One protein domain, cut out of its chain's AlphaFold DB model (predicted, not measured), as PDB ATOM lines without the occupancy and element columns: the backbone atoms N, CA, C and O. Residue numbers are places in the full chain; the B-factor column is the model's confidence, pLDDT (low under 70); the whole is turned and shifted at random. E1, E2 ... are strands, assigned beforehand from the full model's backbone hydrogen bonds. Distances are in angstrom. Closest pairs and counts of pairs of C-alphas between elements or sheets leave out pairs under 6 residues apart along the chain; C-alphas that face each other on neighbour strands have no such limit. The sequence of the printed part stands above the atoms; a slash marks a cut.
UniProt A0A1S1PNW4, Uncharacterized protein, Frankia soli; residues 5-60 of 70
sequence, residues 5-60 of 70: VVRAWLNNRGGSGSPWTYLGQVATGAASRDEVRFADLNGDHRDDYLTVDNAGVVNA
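Overview. This is residues 5 to 60 of the 70 residues of an uncharacterized protein of Frankia soli (UniProt A0A1S1PNW4). What does one see first? A small sheet, E3 - E4 - E5, has a long hairpin, E1 and E2, reaching away from it as an arm, whose tip, residues 13 to 18, sticks out. What is printed? 56 residues, under half in five named strands, E1 to E5 along the chain, with no named helix: all strand, both sheets antiparallel. The whole is loose, radius of gyration of the C-alphas 14.1 A, spanning 46 by 25 by 15 A.

Along the chain. Where is the larger sheet? E3 is residues 36 to 39, E4 48 to 52, and E5 58 to 60, ending at C-alpha 60 (35.667, 1.899, 11.474). Where is the arm? E1, residues 6 to 11, 16.2 A long, begins at C-alpha 6 (23.027, 8.650, 12.078). E2, residues 20 to 27, 18.8 A long, bends by 55 degrees at residue 24.

Arrangement. How do strands pair? E3, E4, E5 form a meander, successive antiparallel neighbours in two hairpins; within hydrogen-bond range are N 37 and O 50, 2.9 A, and N 51 and O 59, 2.9 A. In the antiparallel hairpin E1 and E2, N 10 and O 21 are 2.8 A apart. Do the sheets meet? E2 and E4 are only just apart, closest C-alphas 8.3 A.

Size, cuts and confidence. How long is it? The farthest C-alphas, Ser 16 and Ala 55, are 46.4 A apart. Any cut, long link or low confidence? The printed part has no cut, no link is long, and no printed residue is under 70.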
ATOM      1  N   VAL A   5      23.161   9.891  16.801       89.62
ATOM      2  CA  VAL A   5      22.601   8.908  15.868       89.62
ATOM      3  C   VAL A   5      22.743   9.355  14.413       89.62
ATOM      4  O   VAL A   5      22.471  10.504  14.060       89.62
ATOM      5  N   VAL A   6      23.061   8.412  13.527       90.62
ATOM      6  CA  VAL A   6      23.027   8.650  12.078       90.62
ATOM      7  C   VAL A   6      21.689   8.178  11.539       90.62
ATOM      8  O   VAL A   6      21.248   7.064  11.821       90.62
ATOM      9  N   ARG A   7      21.047   9.020  10.735       92.25
ATOM     10  CA  ARG A   7      19.794   8.721  10.041       92.25
ATOM     11  C   ARG A   7      19.989   8.860   8.539       92.25
ATOM     12  O   ARG A   7      20.734   9.732   8.100       92.25
ATOM     13  N   ALA A   8      19.313   8.016   7.770       91.62
ATOM     14  CA  ALA A   8      19.450   7.976   6.321       91.62
ATOM     15  C   ALA A   8      18.151   8.371   5.609       91.62
ATOM     16  O   ALA A   8      17.046   8.033   6.043       91.62
ATOM     17  N   TRP A   9      18.307   9.056   4.476       93.50
ATOM     18  CA  TRP A   9      17.231   9.366   3.540       93.50
ATOM     19  C   TRP A   9      17.664   9.014   2.118       93.50
ATOM     20  O   TRP A   9      18.767   9.356   1.698       93.50
ATOM     21  N   LEU A  10      16.780   8.366   1.363       90.94
ATOM     22  CA  LEU A  10      16.976   8.088  -0.056       90.94
ATOM     23  C   LEU A  10      16.448   9.253  -0.895       90.94
ATOM     24  O   LEU A  10      15.282   9.631  -0.763       90.94
ATOM     25  N   ASN A  11      17.289   9.800  -1.775       91.00
ATOM     26  CA  ASN A  11      16.872  10.812  -2.743       91.00
ATOM     27  C   ASN A  11      15.987  10.172  -3.827       91.00
ATOM     28  O   ASN A  11      16.446   9.299  -4.565       91.00
ATOM     29  N   ASN A  12      14.744  10.642  -3.960       89.06
ATOM     30  CA  ASN A  12      13.775  10.133  -4.938       89.06
ATOM     31  C   ASN A  12      13.908  10.778  -6.338       89.06
ATOM     32  O   ASN A  12      13.016  10.678  -7.175       89.06
ATOM     33  N   ARG A  13      15.006  11.496  -6.602       88.12
ATOM     34  CA  ARG A  13      15.397  12.068  -7.905       88.12
ATOM     35  C   ARG A  13      14.320  12.915  -8.599       88.12
ATOM     36  O   ARG A  13      14.281  12.979  -9.822       88.12
ATOM     37  N   GLY A  14      13.453  13.568  -7.825       83.00
ATOM     38  CA  GLY A  14      12.370  14.404  -8.358       83.00
ATOM     39  C   GLY A  14      11.148  13.636  -8.877       83.00
ATOM     40  O   GLY A  14      10.352  14.211  -9.614       83.00
ATOM     41  N   GLY A  15      10.977  12.360  -8.509       83.12
ATOM     42  CA  GLY A  15       9.737  11.623  -8.765       83.12
ATOM     43  C   GLY A  15       8.518  12.239  -8.060       83.12
ATOM     44  O   GLY A  15       8.647  13.053  -7.146       83.12
ATOM     45  N   SER A  16       7.311  11.831  -8.462       80.75
ATOM     46  CA  SER A  16       6.075  12.263  -7.798       80.75
ATOM     47  C   SER A  16       6.037  11.762  -6.347       80.75
ATOM     48  O   SER A  16       6.076  10.552  -6.120       80.75
ATOM     49  N   GLY A  17       5.942  12.670  -5.372       82.56
ATOM     50  CA  GLY A  17       5.899  12.348  -3.940       82.56
ATOM     51  C   GLY A  17       6.961  13.093  -3.127       82.56
ATOM     52  O   GLY A  17       7.457  14.135  -3.551       82.56
ATOM     53  N   SER A  18       7.303  12.574  -1.941       87.19
ATOM     54  CA  SER A  18       8.364  13.165  -1.116       87.19
ATOM     55  C   SER A  18       9.711  13.087  -1.851       87.19
ATOM     56  O   SER A  18      10.069  12.008  -2.335       87.19
ATOM     57  N   PRO A  19      10.492  14.181  -1.914       90.25
ATOM     58  CA  PRO A  19      11.812  14.174  -2.548       90.25
ATOM     59  C   PRO A  19      12.830  13.311  -1.789       90.25
ATOM     60  O   PRO A  19      13.845  12.908  -2.358       90.25
ATOM     61  N   TRP A  20      12.542  13.009  -0.521       93.25
ATOM     62  CA  TRP A  20      13.381  12.214   0.363       93.25
ATOM     63  C   TRP A  20      12.544  11.163   1.086       93.25
ATOM     64  O   TRP A  20      11.560  11.487   1.758       93.25
ATOM     65  N   THR A  21      12.950   9.903   0.972       91.81
ATOM     66  CA  THR A  21      12.337   8.784   1.693       91.81
ATOM     67  C   THR A  21      13.178   8.471   2.918       91.81
ATOM     68  O   THR A  21      14.347   8.124   2.785       91.81
ATOM     69  N   TYR A  22      12.602   8.591   4.115       92.19
ATOM     70  CA  TYR A  22      13.295   8.221   5.350       92.19
ATOM     71  C   TYR A  22      13.562   6.711   5.383       92.19
ATOM     72  O   TYR A  22      12.636   5.920   5.220       92.19
ATOM     73  N   LEU A  23      14.822   6.323   5.593       91.69
ATOM     74  CA  LEU A  23      15.255   4.924   5.660       91.69
ATOM     75  C   LEU A  23      15.464   4.422   7.094       91.69
ATOM     76  O   LEU A  23      15.664   3.227   7.293       91.69
ATOM     77  N   GLY A  24      15.405   5.307   8.090       93.06
ATOM     78  CA  GLY A  24      15.613   4.949   9.490       93.06
ATOM     79  C   GLY A  24      16.939   5.441  10.064       93.06
ATOM     80  O   GLY A  24      17.696   6.189   9.438       93.06
ATOM     81  N   GLN A  25      17.196   5.010  11.295       92.62
ATOM     82  CA  GLN A  25      18.474   5.174  11.973       92.62
ATOM     83  C   GLN A  25      19.431   4.063  11.524       92.62
ATOM     84  O   GLN A  25      19.074   2.890  11.565       92.62
ATOM     85  N   VAL A  26      20.638   4.441  11.108       89.69
ATOM     86  CA  VAL A  26      21.661   3.537  10.559       89.69
ATOM     87  C   VAL A  26      22.900   3.415  11.449       89.69
ATOM     88  O   VAL A  26      23.703   2.513  11.248       89.69
ATOM     89  N   ALA A  27      23.035   4.269  12.468       89.06
ATOM     90  CA  ALA A  27      24.021   4.106  13.532       89.06
ATOM     91  C   ALA A  27      23.466   4.631  14.862       89.06
ATOM     92  O   ALA A  27      22.695   5.593  14.891       89.06
ATOM     93  N   THR A  28      23.860   4.014  15.976       86.25
ATOM     94  CA  THR A  28      23.524   4.475  17.338       86.25
ATOM     95  C   THR A  28      24.335   5.686  17.788       86.25
ATOM     96  O   THR A  28      23.999   6.270  18.812       86.25
ATOM     97  N   GLY A  29      25.342   6.074  17.003       83.06
ATOM     98  CA  GLY A  29      26.289   7.126  17.339       83.06
ATOM     99  C   GLY A  29      27.461   6.600  18.142       83.06
ATOM    100  O   GLY A  29      27.272   5.932  19.156       83.06
ATOM    101  N   ALA A  30      28.668   6.867  17.650       86.31
ATOM    102  CA  ALA A  30      29.917   6.453  18.286       86.31
ATOM    103  C   ALA A  30      30.860   7.627  18.599       86.31
ATOM    104  O   ALA A  30      31.869   7.425  19.268       86.31
ATOM    105  N   ALA A  31      30.549   8.832  18.113       89.62
ATOM    106  CA  ALA A  31      31.304  10.059  18.351       89.62
ATOM    107  C   ALA A  31      30.437  11.284  18.025       89.62
ATOM    108  O   ALA A  31      29.343  11.141  17.465       89.62
ATOM    109  N   SER A  32      30.946  12.478  18.334       90.19
ATOM    110  CA  SER A  32      30.279  13.724  17.967       90.19
ATOM    111  C   SER A  32      30.218  13.894  16.445       90.19
ATOM    112  O   SER A  32      31.034  13.349  15.696       90.19
ATOM    113  N   ARG A  33      29.258  14.687  15.957       89.00
ATOM    114  CA  ARG A  33      29.067  14.916  14.514       89.00
ATOM    115  C   ARG A  33      30.347  15.364  13.794       89.00
ATOM    116  O   ARG A  33      30.562  14.963  12.653       89.00
ATOM    117  N   ASP A  34      31.183  16.161  14.450       92.31
ATOM    118  CA  ASP A  34      32.402  16.724  13.859       92.31
ATOM    119  C   ASP A  34      33.539  15.692  13.739       92.31
ATOM    120  O   ASP A  34      34.487  15.888  12.974       92.31
ATOM    121  N   GLU A  35      33.407  14.549  14.412       94.25
ATOM    122  CA  GLU A  35      34.333  13.409  14.385       94.25
ATOM    123  C   GLU A  35      33.862  12.303  13.426       94.25
ATOM    124  O   GLU A  35      34.636  11.416  13.073       94.25
ATOM    125  N   VAL A  36      32.610  12.352  12.955       94.06
ATOM    126  CA  VAL A  36      32.051  11.355  12.029       94.06
ATOM    127  C   VAL A  36      32.516  11.598  10.591       94.06
ATOM    128  O   VAL A  36      32.442  12.716  10.077       94.06
ATOM    129  N   ARG A  37      32.944  10.538   9.899       95.19
ATOM    130  CA  ARG A  37      33.241  10.546   8.456       95.19
ATOM    131  C   ARG A  37      32.533   9.385   7.759       95.19
ATOM    132  O   ARG A  37      32.317   8.335   8.358       95.19
ATOM    133  N   PHE A  38      32.207   9.600   6.488       94.88
ATOM    134  CA  PHE A  38      31.720   8.576   5.566       94.88
ATOM    135  C   PHE A  38      32.708   8.488   4.410       94.88
ATOM    136  O   PHE A  38      32.989   9.508   3.776       94.88
ATOM    137  N   ALA A  39      33.284   7.307   4.211       96.00
ATOM    138  CA  ALA A  39      34.242   7.044   3.145       96.00
ATOM    139  C   ALA A  39      34.327   5.541   2.876       96.00
ATOM    140  O   ALA A  39      34.235   4.748   3.809       96.00
ATOM    141  N   ASP A  40      34.539   5.167   1.620       96.06
ATOM    142  CA  ASP A  40      34.825   3.791   1.211       96.06
ATOM    143  C   ASP A  40      36.261   3.402   1.615       96.06
ATOM    144  O   ASP A  40      37.235   3.857   1.002       96.06
ATOM    145  N   LEU A  41      36.404   2.612   2.687       94.81
ATOM    146  CA  LEU A  41      37.702   2.166   3.205       94.81
ATOM    147  C   LEU A  41      38.107   0.795   2.644       94.81
ATOM    148  O   LEU A  41      39.300   0.481   2.603       94.81
ATOM    149  N   ASN A  42      37.138  -0.032   2.236       93.12
ATOM    150  CA  ASN A  42      37.361  -1.421   1.822       93.12
ATOM    151  C   ASN A  42      37.306  -1.649   0.293       93.12
ATOM    152  O   ASN A  42      37.649  -2.742  -0.164       93.12
ATOM    153  N   GLY A  43      36.943  -0.631  -0.489       95.25
ATOM    154  CA  GLY A  43      36.904  -0.644  -1.949       95.25
ATOM    155  C   GLY A  43      35.654  -1.289  -2.553       95.25
ATOM    156  O   GLY A  43      35.710  -1.723  -3.705       95.25
ATOM    157  N   ASP A  44      34.550  -1.404  -1.808       94.44
ATOM    158  CA  ASP A  44      33.311  -2.034  -2.286       94.44
ATOM    159  C   ASP A  44      32.305  -1.050  -2.920       94.44
ATOM    160  O   ASP A  44      31.207  -1.453  -3.329       94.44
ATOM    161  N   HIS A  45      32.699   0.221  -3.061       93.88
ATOM    162  CA  HIS A  45      31.879   1.336  -3.534       93.88
ATOM    163  C   HIS A  45      30.716   1.709  -2.605       93.88
ATOM    164  O   HIS A  45      29.722   2.298  -3.056       93.88
ATOM    165  N   ARG A  46      30.814   1.391  -1.312       91.44
ATOM    166  CA  ARG A  46      29.891   1.856  -0.275       91.44
ATOM    167  C   ARG A  46      30.679   2.583   0.798       91.44
ATOM    168  O   ARG A  46      31.708   2.115   1.262       91.44
ATOM    169  N   ASP A  47      30.153   3.722   1.232       95.06
ATOM    170  CA  ASP A  47      30.775   4.435   2.337       95.06
ATOM    171  C   ASP A  47      30.603   3.649   3.645       95.06
ATOM    172  O   ASP A  47      29.489   3.241   4.013       95.06
ATOM    173  N   ASP A  48      31.714   3.498   4.359       95.06
ATOM    174  CA  ASP A  48      31.795   2.971   5.711       95.06
ATOM    175  C   ASP A  48      31.531   4.077   6.744       95.06
ATOM    176  O   ASP A  48      31.662   5.274   6.463       95.06
ATOM    177  N   TYR A  49      31.166   3.685   7.968       94.88
ATOM    178  CA  TYR A  49      31.010   4.621   9.083       94.88
ATOM    179  C   TYR A  49      32.319   4.707   9.862       94.88
ATOM    180  O   TYR A  49      32.794   3.696  10.380       94.88
ATOM    181  N   LEU A  50      32.889   5.908   9.954       95.62
ATOM    182  CA  LEU A  50      34.152   6.156  10.641       95.62
ATOM    183  C   LEU A  50      33.976   7.201  11.744       95.62
ATOM    184  O   LEU A  50      33.237   8.177  11.576       95.62
ATOM    185  N   THR A  51      34.724   7.043  12.835       95.12
ATOM    186  CA  THR A  51      34.984   8.124  13.793       95.12
ATOM    187  C   THR A  51      36.471   8.435  13.826       95.12
ATOM    188  O   THR A  51      37.291   7.519  13.782       95.12
ATOM    189  N   VAL A  52      36.811   9.722  13.867       96.25
ATOM    190  CA  VAL A  52      38.190  10.217  13.936       96.25
ATOM    191  C   VAL A  52      38.273  11.263  15.037       96.25
ATOM    192  O   VAL A  52      37.650  12.318  14.919       96.25
ATOM    193  N   ASP A  53      39.022  10.969  16.096       94.75
ATOM    194  CA  ASP A  53      39.213  11.909  17.203       94.75
ATOM    195  C   ASP A  53      40.318  12.945  16.913       94.75
ATOM    196  O   ASP A  53      40.992  12.924  15.877       94.75
ATOM    197  N   ASN A  54      40.525  13.876  17.846       95.69
ATOM    198  CA  ASN A  54      41.536  14.931  17.717       95.69
ATOM    199  C   ASN A  54      42.993  14.427  17.742       95.69
ATOM    200  O   ASN A  54      43.892  15.157  17.323       95.69
ATOM    201  N   ALA A  55      43.227  13.204  18.220       96.88
ATOM    202  CA  ALA A  55      44.523  12.543  18.234       96.88
ATOM    203  C   ALA A  55      44.757  11.724  16.953       96.88
ATOM    204  O   ALA A  55      45.853  11.198  16.750       96.88
ATOM    205  N   GLY A  56      43.752  11.639  16.075       95.31
ATOM    206  CA  GLY A  56      43.796  10.881  14.831       95.31
ATOM    207  C   GLY A  56      43.495   9.394  15.006       95.31
ATOM    208  O   GLY A  56      43.778   8.615  14.095       95.31
ATOM    209  N   VAL A  57      42.936   8.973  16.145       96.94
ATOM    210  CA  VAL A  57      42.484   7.591  16.335       96.94
ATOM    211  C   VAL A  57      41.242   7.361  15.489       96.94
ATOM    212  O   VAL A  57      40.278   8.123  15.561       96.94
ATOM    213  N   VAL A  58      41.264   6.281  14.708       95.75
ATOM    214  CA  VAL A  58      40.170   5.903  13.812       95.75
ATOM    215  C   VAL A  58      39.485   4.639  14.315       95.75
ATOM    216  O   VAL A  58      40.140   3.615  14.506       95.75
ATOM    217  N   ASN A  59      38.159   4.689  14.455       95.38
ATOM    218  CA  ASN A  59      37.315   3.495  14.539       95.38
ATOM    219  C   ASN A  59      36.493   3.378  13.254       95.38
ATOM    220  O   ASN A  59      36.001   4.386  12.746       95.38
ATOM    221  N   ALA A  60      36.336   2.158  12.742       94.81
ATOM    222  CA  ALA A  60      35.667   1.899  11.474       94.81
ATOM    223  C   ALA A  60      34.656   0.755  11.593       94.81
ATOM    224  O   ALA A  60      34.948  -0.288  12.182       94.81
TER     225      ALA A  60